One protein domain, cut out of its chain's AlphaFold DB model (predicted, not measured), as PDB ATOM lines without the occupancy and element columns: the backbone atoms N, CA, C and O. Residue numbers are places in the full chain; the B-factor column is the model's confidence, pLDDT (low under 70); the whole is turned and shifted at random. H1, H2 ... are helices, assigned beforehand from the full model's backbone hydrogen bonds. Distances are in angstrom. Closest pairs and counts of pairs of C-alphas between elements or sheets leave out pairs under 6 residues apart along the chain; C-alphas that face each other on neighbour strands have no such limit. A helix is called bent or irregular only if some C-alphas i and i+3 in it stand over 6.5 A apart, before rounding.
ATOM      1  N   PHE A 150      41.755  37.348  19.970       68.19
ATOM      2  CA  PHE A 150      40.512  36.585  20.000       68.19
ATOM      3  C   PHE A 150      39.408  37.344  19.277       68.19
ATOM      4  O   PHE A 150      38.903  38.349  19.779       68.19
ATOM      5  N   GLN A 151      38.970  36.792  18.150       65.75
ATOM      6  CA  GLN A 151      37.656  37.096  17.612       65.75
ATOM      7  C   GLN A 151      36.630  36.333  18.443       65.75
ATOM      8  O   GLN A 151      36.525  35.108  18.385       65.75
ATOM      9  N   LEU A 152      35.931  37.068  19.296       71.12
ATOM     10  CA  LEU A 152      34.785  36.538  20.011       71.12
ATOM     11  C   LEU A 152      33.616  36.354  19.048       71.12
ATOM     12  O   LEU A 152      33.490  37.095  18.076       71.12
ATOM     13  N   ALA A 153      32.760  35.377  19.342       70.56
ATOM     14  CA  ALA A 153      31.495  35.237  18.637       70.56
ATOM     15  C   ALA A 153      30.670  36.530  18.761       70.56
ATOM     16  O   ALA A 153      30.755  37.234  19.777       70.56
ATOM     17  N   ASP A 154      29.868  36.819  17.737       75.81
ATOM     18  CA  ASP A 154      29.031  38.015  17.694       75.81
ATOM     19  C   ASP A 154      28.202  38.158  18.980       75.81
ATOM     20  O   ASP A 154      27.525  37.229  19.424       75.81
ATOM     21  N   GLY A 155      28.279  39.340  19.594       79.44
ATOM     22  CA  GLY A 155      27.570  39.672  20.833       79.44
ATOM     23  C   GLY A 155      28.372  39.499  22.127       79.44
ATOM     24  O   GLY A 155      27.940  40.009  23.160       79.44
ATOM     25  N   PHE A 156      29.554  38.872  22.102       80.25
ATOM     26  CA  PHE A 156      30.422  38.790  23.281       80.25
ATOM     27  C   PHE A 156      31.473  39.905  23.289       80.25
ATOM     28  O   PHE A 156      32.167  40.150  22.303       80.25
ATOM     29  N   ARG A 157      31.626  40.577  24.437       86.88
ATOM     30  CA  ARG A 157      32.694  41.568  24.643       86.88
ATOM     31  C   ARG A 157      34.005  40.897  25.042       86.88
ATOM     32  O   ARG A 157      33.992  39.859  25.701       86.88
ATOM     33  N   ARG A 158      35.135  41.535  24.714       84.06
ATOM     34  CA  ARG A 158      36.464  41.081  25.152       84.06
ATOM     35  C   ARG A 158      36.490  40.934  26.682       84.06
ATOM     36  O   ARG A 158      36.106  41.894  27.362       84.06
ATOM     37  N   PRO A 159      36.923  39.779  27.224       87.12
ATOM     38  CA  PRO A 159      37.083  39.630  28.660       87.12
ATOM     39  C   PRO A 159      38.158  40.596  29.165       87.12
ATOM     40  O   PRO A 159      39.186  40.812  28.515       87.12
ATOM     41  N   ILE A 160      37.907  41.180  30.329       87.06
ATOM     42  CA  ILE A 160      38.802  42.096  31.036       87.06
ATOM     43  C   ILE A 160      39.151  41.522  32.411       87.06
ATOM     44  O   ILE A 160      38.521  40.582  32.889       87.06
ATOM     45  N   MET A 161      40.142  42.108  33.085       85.38
ATOM     46  CA  MET A 161      40.566  41.645  34.416       85.38
ATOM     47  C   MET A 161      39.435  41.642  35.452       85.38
ATOM     48  O   MET A 161      39.409  40.774  36.321       85.38
ATOM     49  N   ALA A 162      38.484  42.573  35.340       85.75
ATOM     50  CA  ALA A 162      37.327  42.631  36.229       85.75
ATOM     51  C   ALA A 162      36.441  41.373  36.134       85.75
ATOM     52  O   ALA A 162      35.883  40.945  37.141       85.75
ATOM     53  N   ASP A 163      36.372  40.730  34.964       89.56
ATOM     54  CA  ASP A 163      35.578  39.510  34.768       89.56
ATOM     55  C   ASP A 163      36.169  38.337  35.550       89.56
ATOM     56  O   ASP A 163      35.462  37.580  36.212       89.56
ATOM     57  N   PHE A 164      37.499  38.234  35.555       90.25
ATOM     58  CA  PHE A 164      38.184  37.260  36.392       90.25
ATOM     59  C   PHE A 164      38.023  37.572  37.880       90.25
ATOM     60  O   PHE A 164      37.823  36.655  38.674       90.25
ATOM     61  N   ALA A 165      38.099  38.846  38.272       88.12
ATOM     62  CA  ALA A 165      37.908  39.229  39.667       88.12
ATOM     63  C   ALA A 165      36.526  38.790  40.184       88.12
ATOM     64  O   ALA A 165      36.437  38.251  41.288       88.12
ATOM     65  N   ALA A 166      35.479  38.915  39.360       88.44
ATOM     66  CA  ALA A 166      34.144  38.411  39.677       88.44
ATOM     67  C   ALA A 166      34.117  36.879  39.851       88.44
ATOM     68  O   ALA A 166      33.533  36.377  40.810       88.44
ATOM     69  N   VAL A 167      34.801  36.131  38.978       90.06
ATOM     70  CA  VAL A 167      34.949  34.663  39.084       90.06
ATOM     71  C   VAL A 167      35.712  34.246  40.345       90.06
ATOM     72  O   VAL A 167      35.353  33.269  40.991       90.06
ATOM     73  N   ALA A 168      36.766  34.965  40.718       91.12
ATOM     74  CA  ALA A 168      37.574  34.632  41.890       91.12
ATOM     75  C   ALA A 168      36.902  35.012  43.224       91.12
ATOM     76  O   ALA A 168      37.208  34.415  44.264       91.12
ATOM     77  N   ALA A 169      35.999  35.994  43.203       88.94
ATOM     78  CA  ALA A 169      35.237  36.410  44.375       88.94
ATOM     79  C   ALA A 169      34.194  35.357  44.791       88.94
ATOM     80  O   ALA A 169      34.043  35.095  45.985       88.94
ATOM     81  N   ASP A 170      33.526  34.715  43.830       93.19
ATOM     82  CA  ASP A 170      32.480  33.722  44.092       93.19
ATOM     83  C   ASP A 170      33.039  32.302  44.347       93.19
ATOM     84  O   ASP A 170      33.933  31.821  43.650       93.19
ATOM     85  N   ASP A 171      32.519  31.611  45.371       93.56
ATOM     86  CA  ASP A 171      32.981  30.269  45.769       93.56
ATOM     87  C   ASP A 171      32.710  29.200  44.702       93.56
ATOM     88  O   ASP A 171      33.560  28.329  44.470       93.56
ATOM     89  N   ALA A 172      31.543  29.240  44.055       93.44
ATOM     90  CA  ALA A 172      31.165  28.252  43.052       93.44
ATOM     91  C   ALA A 172      32.012  28.433  41.787       93.44
ATOM     92  O   ALA A 172      32.573  27.463  41.267       93.44
ATOM     93  N   HIS A 173      32.189  29.685  41.361       93.94
ATOM     94  CA  HIS A 173      33.019  30.062  40.220       93.94
ATOM     95  C   HIS A 173      34.483  29.674  40.460       93.94
ATOM     96  O   HIS A 173      35.117  29.035  39.616       93.94
ATOM     97  N   TRP A 174      35.018  29.972  41.647       94.31
ATOM     98  CA  TRP A 174      36.387  29.607  41.995       94.31
ATOM     99  C   TRP A 174      36.588  28.091  42.078       94.31
ATOM    100  O   TRP A 174      37.602  27.565  41.612       94.31
ATOM    101  N   THR A 175      35.610  27.363  42.622       93.56
ATOM    102  CA  THR A 175      35.637  25.893  42.664       93.56
ATOM    103  C   THR A 175      35.665  25.306  41.256       93.56
ATOM    104  O   THR A 175      36.462  24.404  40.983       93.56
ATOM    105  N   PHE A 176      34.848  25.841  40.346       93.75
ATOM    106  CA  PHE A 176      34.867  25.453  38.941       93.75
ATOM    107  C   PHE A 176      36.227  25.744  38.296       93.75
ATOM    108  O   PHE A 176      36.813  24.861  37.661       93.75
ATOM    109  N   TRP A 177      36.764  26.950  38.511       94.06
ATOM    110  CA  TRP A 177      38.070  27.352  37.993       94.06
ATOM    111  C   TRP A 177      39.161  26.372  38.419       94.06
ATOM    112  O   TRP A 177      39.881  25.831  37.579       94.06
ATOM    113  N   GLN A 178      39.254  26.083  39.716       94.44
ATOM    114  CA  GLN A 178      40.262  25.180  40.269       94.44
ATOM    115  C   GLN A 178      40.093  23.738  39.787       94.44
ATOM    116  O   GLN A 178      41.082  23.032  39.589       94.44
ATOM    117  N   ARG A 179      38.854  23.285  39.577       94.19
ATOM    118  CA  ARG A 179      38.580  21.905  39.169       94.19
ATOM    119  C   ARG A 179      38.800  21.672  37.676       94.19
ATOM    120  O   ARG A 179      39.330  20.627  37.307       94.19
ATOM    121  N   TYR A 180      38.394  22.612  36.825       92.19
ATOM    122  CA  TYR A 180      38.325  22.390  35.377       92.19
ATOM    123  C   TYR A 180      39.263  23.281  34.569       92.19
ATOM    124  O   TYR A 180      39.834  22.797  33.589       92.19
ATOM    125  N   VAL A 181      39.456  24.541  34.969       91.81
ATOM    126  CA  VAL A 181      40.242  25.522  34.204       91.81
ATOM    127  C   VAL A 181      41.725  25.430  34.553       91.81
ATOM    128  O   VAL A 181      42.548  25.145  33.682       91.81
ATOM    129  N   ALA A 182      42.076  25.596  35.830       92.19
ATOM    130  CA  ALA A 182      43.458  25.656  36.303       92.19
ATOM    131  C   ALA A 182      44.299  24.396  35.984       92.19
ATOM    132  O   ALA A 182      45.456  24.543  35.579       92.19
ATOM    133  N   PRO A 183      43.773  23.159  36.072       92.81
ATOM    134  CA  PRO A 183      44.540  21.967  35.700       92.81
ATOM    135  C   PRO A 183      44.729  21.837  34.184       92.81
ATOM    136  O   PRO A 183      45.706  21.259  33.717       92.81
ATOM    137  N   ASN A 184      43.806  22.406  33.405       89.38
ATOM    138  CA  ASN A 184      43.736  22.254  31.955       89.38
ATOM    139  C   ASN A 184      44.045  23.561  31.221       89.38
ATOM    140  O   ASN A 184      43.602  23.750  30.089       89.38
ATOM    141  N   LYS A 185      44.821  24.462  31.839       86.69
ATOM    142  CA  LYS A 185      45.105  25.810  31.321       86.69
ATOM    143  C   LYS A 185      45.480  25.835  29.852       86.69
ATOM    144  O   LYS A 185      45.026  26.714  29.154       86.69
ATOM    145  N   LYS A 186      46.248  24.866  29.349       83.69
ATOM    146  CA  LYS A 186      46.637  24.813  27.927       83.69
ATOM    147  C   LYS A 186      45.458  24.604  26.971       83.69
ATOM    148  O   LYS A 186      45.491  25.126  25.867       83.69
ATOM    149  N   LEU A 187      44.445  23.847  27.389       83.25
ATOM    150  CA  LEU A 187      43.233  23.609  26.601       83.25
ATOM    151  C   LEU A 187      42.322  24.840  26.632       83.25
ATOM    152  O   LEU A 187      41.789  25.245  25.605       83.25
ATOM    153  N   TRP A 188      42.206  25.474  27.799       82.81
ATOM    154  CA  TRP A 188      41.419  26.695  27.976       82.81
ATOM    155  C   TRP A 188      42.082  27.923  27.346       82.81
ATOM    156  O   TRP A 188      41.414  28.741  26.723       82.81
ATOM    157  N   ALA A 189      43.406  28.010  27.433       67.62
ATOM    158  CA  ALA A 189      44.223  29.053  26.833       67.62
ATOM    159  C   ALA A 189      44.496  28.834  25.341       67.62
ATOM    160  O   ALA A 189      45.359  29.484  24.767       67.62
ATOM    161  N   GLY A 190      43.829  27.879  24.704       64.12
ATOM    162  CA  GLY A 190      43.730  27.839  23.249       64.12
ATOM    163  C   GLY A 190      42.382  28.348  22.745       64.12
ATOM    164  O   GLY A 190      42.200  28.446  21.537       64.12
ATOM    165  N   GLY A 191      41.418  28.615  23.634       64.81
ATOM    166  CA  GLY A 191      40.010  28.552  23.272       64.81
ATOM    167  C   GLY A 191      39.196  29.794  23.603       64.81
ATOM    168  O   GLY A 191      39.248  30.335  24.710       64.81
ATOM    169  N   THR A 192      38.307  30.124  22.668       74.94
ATOM    170  CA  THR A 192      37.104  30.952  22.847       74.94
ATOM    171  C   THR A 192      36.309  30.553  24.097       74.94
ATOM    172  O   THR A 192      35.710  31.406  24.741       74.94
ATOM    173  N   ALA A 193      36.373  29.280  24.507       84.06
ATOM    174  CA  ALA A 193      35.743  28.750  25.717       84.06
ATOM    175  C   ALA A 193      36.124  29.503  27.003       84.06
ATOM    176  O   ALA A 193      35.239  29.826  27.789       84.06
ATOM    177  N   LEU A 194      37.406  29.831  27.220       87.81
ATOM    178  CA  LEU A 194      37.814  30.562  28.427       87.81
ATOM    179  C   LEU A 194      37.259  31.986  28.430       87.81
ATOM    180  O   LEU A 194      36.820  32.483  29.462       87.81
ATOM    181  N   ALA A 195      37.258  32.633  27.267       85.62
ATOM    182  CA  ALA A 195      36.732  33.979  27.131       85.62
ATOM    183  C   ALA A 195      35.208  34.011  27.333       85.62
ATOM    184  O   ALA A 195      34.712  34.856  28.070       85.62
ATOM    185  N   VAL A 196      34.477  33.050  26.757       86.75
ATOM    186  CA  VAL A 196      33.028  32.895  26.964       86.75
ATOM    187  C   VAL A 196      32.718  32.562  28.422       86.75
ATOM    188  O   VAL A 196      31.776  33.118  28.977       86.75
ATOM    189  N   TYR A 197      33.521  31.710  29.065       90.75
ATOM    190  CA  TYR A 197      33.372  31.400  30.485       90.75
ATOM    191  C   TYR A 197      33.515  32.641  31.367       90.75
ATOM    192  O   TYR A 197      32.675  32.873  32.226       90.75
ATOM    193  N   LEU A 198      34.538  33.465  31.136       90.38
ATOM    194  CA  LEU A 198      34.738  34.687  31.917       90.38
ATOM    195  C   LEU A 198      33.594  35.694  31.745       90.38
ATOM    196  O   LEU A 198      33.293  36.432  32.675       90.38
ATOM    197  N   VAL A 199      32.955  35.730  30.573       89.31
ATOM    198  CA  VAL A 199      31.857  36.668  30.292       89.31
ATOM    199  C   VAL A 199      30.508  36.163  30.813       89.31
ATOM    200  O   VAL A 199      29.674  36.981  31.194       89.31
ATOM    201  N   ALA A 200      30.286  34.848  30.822       90.56
ATOM    202  CA  ALA A 200      29.009  34.232  31.191       90.56
ATOM    203  C   ALA A 200      29.216  32.908  31.961       90.56
ATOM    204  O   ALA A 200      28.903  31.826  31.440       90.56
ATOM    205  N   PRO A 201      29.790  32.958  33.180       92.19
ATOM    206  CA  PRO A 201      30.180  31.773  33.950       92.19
ATOM    207  C   PRO A 201      28.996  30.865  34.314       92.19
ATOM    208  O   PRO A 201      29.127  29.639  34.308       92.19
ATOM    209  N   GLU A 202      27.814  31.441  34.524       92.88
ATOM    210  CA  GLU A 202      26.574  30.742  34.864       92.88
ATOM    211  C   GLU A 202      26.094  29.764  33.782       92.88
ATOM    212  O   GLU A 202      25.331  28.840  34.064       92.88
ATOM    213  N   MET A 203      26.547  29.923  32.534       92.44
ATOM    214  CA  MET A 203      26.250  28.952  31.480       92.44
ATOM    215  C   MET A 203      27.068  27.668  31.616       92.44
ATOM    216  O   MET A 203      26.666  26.637  31.077       92.44
ATOM    217  N   TRP A 204      28.205  27.719  32.310       93.19
ATOM    218  CA  TRP A 204      29.179  26.632  32.353       93.19
ATOM    219  C   TRP A 204      29.050  25.762  33.585       93.19
ATOM    220  O   TRP A 204      29.313  24.562  33.488       93.19
ATOM    221  N   HIS A 205      28.646  26.332  34.720       93.88
ATOM    222  CA  HIS A 205      28.514  25.577  35.957       93.88
ATOM    223  C   HIS A 205      27.241  25.873  36.747       93.88
ATOM    224  O   HIS A 205      26.632  26.932  36.630       93.88
ATOM    225  N   ASP A 206      26.848  24.903  37.567       93.56
ATOM    226  CA  ASP A 206      25.777  25.055  38.546       93.56
ATOM    227  C   ASP A 206      26.249  25.860  39.776       93.56
ATOM    228  O   ASP A 206      27.411  26.266  39.883       93.56
ATOM    229  N   GLY A 207      25.351  26.079  40.742       92.81
ATOM    230  CA  GLY A 207      25.677  26.763  42.000       92.81
ATOM    231  C   GLY A 207      26.662  26.008  42.909       92.81
ATOM    232  O   GLY A 207      27.076  26.547  43.928       92.81
ATOM    233  N   ALA A 208      27.043  24.775  42.564       92.50
ATOM    234  CA  ALA A 208      28.068  23.994  43.255       92.50
ATOM    235  C   ALA A 208      29.405  23.963  42.485       92.50
ATOM    236  O   ALA A 208      30.346  23.282  42.908       92.50
ATOM    237  N   GLY A 209      29.505  24.681  41.361       91.94
ATOM    238  CA  GLY A 209      30.697  24.718  40.522       91.94
ATOM    239  C   GLY A 209      30.921  23.437  39.709       91.94
ATOM    240  O   GLY A 209      32.054  23.160  39.309       91.94
ATOM    241  N   ASN A 210      29.887  22.618  39.478       93.62
ATOM    242  CA  ASN A 210      29.961  21.472  38.566       93.62
ATOM    243  C   ASN A 210      29.561  21.885  37.154       93.62
ATOM    244  O   ASN A 210      28.682  22.724  36.995       93.62
ATOM    245  N   LEU A 211      30.152  21.253  36.136       92.12
ATOM    246  CA  LEU A 211      29.790  21.517  34.742       92.12
ATOM    247  C   LEU A 211      28.296  21.254  34.487       92.12
ATOM    248  O   LEU A 211      27.794  20.176  34.810       92.12
ATOM    249  N   THR A 212      27.609  22.212  33.865       94.44
ATOM    250  CA  THR A 212      26.235  22.015  33.383       94.44
ATOM    251  C   THR A 212      26.231  21.263  32.052       94.44
ATOM    252  O   THR A 212      27.230  21.218  31.329       94.44
ATOM    253  N   GLU A 213      25.079  20.697  31.685       92.19
ATOM    254  CA  GLU A 213      24.891  20.094  30.361       92.19
ATOM    255  C   GLU A 213      25.092  21.121  29.238       92.19
ATOM    256  O   GLU A 213      25.792  20.839  28.269       92.19
ATOM    257  N   LYS A 214      24.586  22.345  29.425       91.25
ATOM    258  CA  LYS A 214      24.786  23.451  28.484       91.25
ATOM    259  C   LYS A 214      26.258  23.858  28.374       91.25
ATOM    260  O   LYS A 214      26.735  24.132  27.280       91.25
ATOM    261  N   GLY A 215      26.996  23.858  29.482       89.12
ATOM    262  CA  GLY A 215      28.437  24.102  29.490       89.12
ATOM    263  C   GLY A 215      29.208  23.035  28.717       89.12
ATOM    264  O   GLY A 215      30.140  23.360  27.987       89.12
ATOM    265  N   LEU A 216      28.800  21.766  28.828       88.00
ATOM    266  CA  LEU A 216      29.366  20.664  28.041       88.00
ATOM    267  C   LEU A 216      29.052  20.801  26.549       88.00
ATOM    268  O   LEU A 216      29.930  20.541  25.728       88.00
ATOM    269  N   GLU A 217      27.824  21.184  26.208       88.50
ATOM    270  CA  GLU A 217      27.396  21.438  24.830       88.50
ATOM    271  C   GLU A 217      28.199  22.593  24.223       88.50
ATOM    272  O   GLU A 217      28.885  22.391  23.227       88.50
ATOM    273  N   LEU A 218      28.264  23.742  24.906       85.12
ATOM    274  CA  LEU A 218      29.070  24.894  24.491       85.12
ATOM    275  C   LEU A 218      30.559  24.555  24.375       85.12
ATOM    276  O   LEU A 218      31.213  24.982  23.428       85.12
ATOM    277  N   ALA A 219      31.117  23.776  25.308       83.25
ATOM    278  CA  ALA A 219      32.497  23.298  25.213       83.25
ATOM    279  C   ALA A 219      32.707  22.384  23.998       83.25
ATOM    280  O   ALA A 219      33.774  22.404  23.383       83.25
ATOM    281  N   GLY A 220      31.703  21.570  23.668       81.00
ATOM    282  CA  GLY A 220      31.683  20.704  22.498       81.00
ATOM    283  C   GLY A 220      31.597  21.492  21.197       81.00
ATOM    284  O   GLY A 220      32.341  21.181  20.275       81.00
ATOM    285  N   ASP A 221      30.768  22.529  21.146       82.31
ATOM    286  CA  ASP A 221      30.569  23.365  19.962       82.31
ATOM    287  C   ASP A 221      31.767  24.290  19.718       82.31
ATOM    288  O   ASP A 221      32.292  24.362  18.609       82.31
ATOM    289  N   LEU A 222      32.274  24.937  20.774       76.06
ATOM    290  CA  LEU A 222      33.469  25.790  20.718       76.06
ATOM    291  C   LEU A 222      34.761  24.978  20.552       76.06
ATOM    292  O   LEU A 222      35.776  25.507  20.105       76.06
ATOM    293  N   GLY A 223      34.741  23.707  20.955       63.69
ATOM    294  CA  GLY A 223      35.892  22.807  20.988       63.69
ATOM    295  C   GLY A 223      35.775  21.608  20.050       63.69
ATOM    296  O   GLY A 223      36.482  20.619  20.268       63.69
ATOM    297  N   GLY A 224      34.899  21.676  19.041       52.91
ATOM    298  CA  GLY A 224      34.446  20.552  18.210       52.91
ATOM    299  C   GLY A 224      35.536  19.717  17.540       52.91
ATOM    300  O   GLY A 224      35.294  18.548  17.249       52.91
ATOM    301  N   GLU A 225      36.754  20.239  17.392       51.91
ATOM    302  CA  GLU A 225      37.880  19.477  16.835       51.91
ATOM    303  C   GLU A 225      38.914  18.992  17.872       51.91
ATOM    304  O   GLU A 225      39.597  18.004  17.620       51.91
ATOM    305  N   LEU A 226      39.014  19.599  19.064       49.03
ATOM    306  CA  LEU A 226      40.083  19.296  20.042       49.03
ATOM    307  C   LEU A 226      39.582  18.784  21.403       49.03
ATOM    308  O   LEU A 226      40.217  17.924  22.011       49.03
ATOM    309  N   LEU A 227      38.437  19.269  21.889       49.53
ATOM    310  CA  LEU A 227      37.875  18.906  23.199       49.53
ATOM    311  C   LEU A 227      36.733  17.895  23.089       49.53
ATOM    312  O   LEU A 227      36.571  17.055  23.979       49.53
ATOM    313  N   GLY A 228      35.999  17.906  21.972       50.19
ATOM    314  CA  GLY A 228      34.911  16.961  21.713       50.19
ATOM    315  C   GLY A 228      35.353  15.495  21.806       50.19
ATOM    316  O   GLY A 228      34.603  14.666  22.314       50.19
ATOM    317  N   GLY A 229      36.591  15.179  21.405       50.19
ATOM    318  CA  GLY A 229      37.173  13.836  21.533       50.19
ATOM    319  C   GLY A 229      37.492  13.429  22.978       50.19
ATOM    320  O   GLY A 229      37.167  12.316  23.390       50.19
ATOM    321  N   ALA A 230      38.062  14.332  23.781       49.25
ATOM    322  CA  ALA A 230      38.431  14.053  25.173       49.25
ATOM    323  C   ALA A 230      37.204  13.963  26.099       49.25
ATOM    324  O   ALA A 230      37.121  13.082  26.956       49.25
ATOM    325  N   ILE A 231      36.214  14.834  25.883       51.28
ATOM    326  CA  ILE A 231      34.974  14.870  26.667       51.28
ATOM    327  C   ILE A 231      34.031  13.730  26.257       51.28
ATOM    328  O   ILE A 231      33.468  13.075  27.135       51.28
ATOM    329  N   ARG A 232      33.908  13.400  24.956       53.03
ATOM    330  CA  ARG A 232      33.205  12.167  24.542       53.03
ATOM    331  C   ARG A 232      33.911  10.921  25.054       53.03
ATOM    332  O   ARG A 232      33.216   9.998  25.448       53.03
ATOM    333  N   GLY A 233      35.242  10.905  25.132       49.72
ATOM    334  CA  GLY A 233      35.994   9.813  25.757       49.72
ATOM    335  C   GLY A 233      35.640   9.611  27.236       49.72
ATOM    336  O   GLY A 233      35.416   8.480  27.661       49.72
ATOM    337  N   LEU A 234      35.491  10.696  28.003       48.72
ATOM    338  CA  LEU A 234      35.060  10.650  29.408       48.72
ATOM    339  C   LEU A 234      33.575  10.281  29.572       48.72
ATOM    340  O   LEU A 234      33.229   9.548  30.496       48.72
ATOM    341  N   ARG A 235      32.701  10.740  28.665       47.44
ATOM    342  CA  ARG A 235      31.252  10.466  28.701       47.44
ATOM    343  C   ARG A 235      30.895   9.066  28.176       47.44
ATOM    344  O   ARG A 235      30.060   8.398  28.766       47.44
ATOM    345  N   GLN A 236      31.545   8.584  27.113       45.75
ATOM    346  CA  GLN A 236      31.315   7.251  26.523       45.75
ATOM    347  C   GLN A 236      32.121   6.141  27.218       45.75
ATOM    348  O   GLN A 236      31.701   4.981  27.207       45.75
ATOM    349  N   GLY A 237      33.238   6.479  27.873       42.16
ATOM    350  CA  GLY A 237      34.037   5.547  28.673       42.16
ATOM    351  C   GLY A 237      33.338   5.014  29.928       42.16
ATOM    352  O   GLY A 237      33.756   3.988  30.456       42.16
ATOM    353  N   GLY A 238      32.248   5.653  30.367       41.81
ATOM    354  CA  GLY A 238      31.393   5.161  31.452       41.81
ATOM    355  C   GLY A 238      30.374   4.094  31.035       41.81
ATOM    356  O   GLY A 238      29.939   3.325  31.887       41.81
TER     357      GLY A 238
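Overview. This is residues 150 to 238 of the 303 residues of an uncharacterized protein of Planctomycetaceae bacterium (UniProt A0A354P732). Five helices make a compact body in which H3, nearest the middle, touches H1 on the way to one end and H4 on the way to the other, where H5 folds back from H4 as a helical hairpin. The long, kinked H2 lies in the body beside H3, and the last residues, 233 to 238, stick out past H4. The printed part has 89 residues with five named helices, in the order H1 to H5, and no named strand; the class is all helix. The whole is compact, with a radius of gyration of the C-alphas of 12.7 A and spans of 37 by 30 by 21 A.

Arrangement. H2, residues 171 to 188, has a kink of 68 degrees near residue 182 and is irregular, C-alphas 183 and 186 being 8.5 A apart. With residues 173 to 174 alone it only just touches H1, residues 161 to 169, only at the corner, with 3 pairs of C-alphas within 8 A; the closest C-alphas, of Val 167 and His 173, are 5.1 A apart. H2 is close but not clearly touching to H3, residues 192 to 199; the closest C-alphas are those of Trp 188 and Leu 194, 5.3 A. H3 touches H1, closest at the C-alphas of Asp 163 and Leu 198, 5.7 A, only just about perpendicular at 71 degrees. H3 touches H4, residues 213 to 222, at a steep tilt of 47 degrees, opposite ways; the closest C-alphas are those of Ala 193 and Leu 222, 6.2 A. H4 and H5, residues 228 to 236, form a helical hairpin at a shallow tilt of 32 degrees; the closest C-alphas are those of Gly 220 and Gly 228, 5.0 A. H1 and H5 are apart. Each O i to N i+4 pair is within hydrogen-bond range in H1, H3, H4 and H5, and 9 of 14 in H2.

Along the chain. H1 begins at C-alpha 161 (40.566, 41.645, 34.416) and is 12.4 A long; H2 is 20.0 A, H3 10.8 A and H4 14.1 A. H5, 11.4 A, ends at C-alpha 236 (31.315, 7.251, 26.523).

Size, cuts and confidence. The C-alphas of Ala 162 and Gly 238, the two farthest apart, are 38.2 A apart. The printed part has no cut, and the link H3 to H4, residues 200 to 212, is long. The model's pLDDT is under 70 at residues 150 to 151, 189 to 191 and 223 to 238.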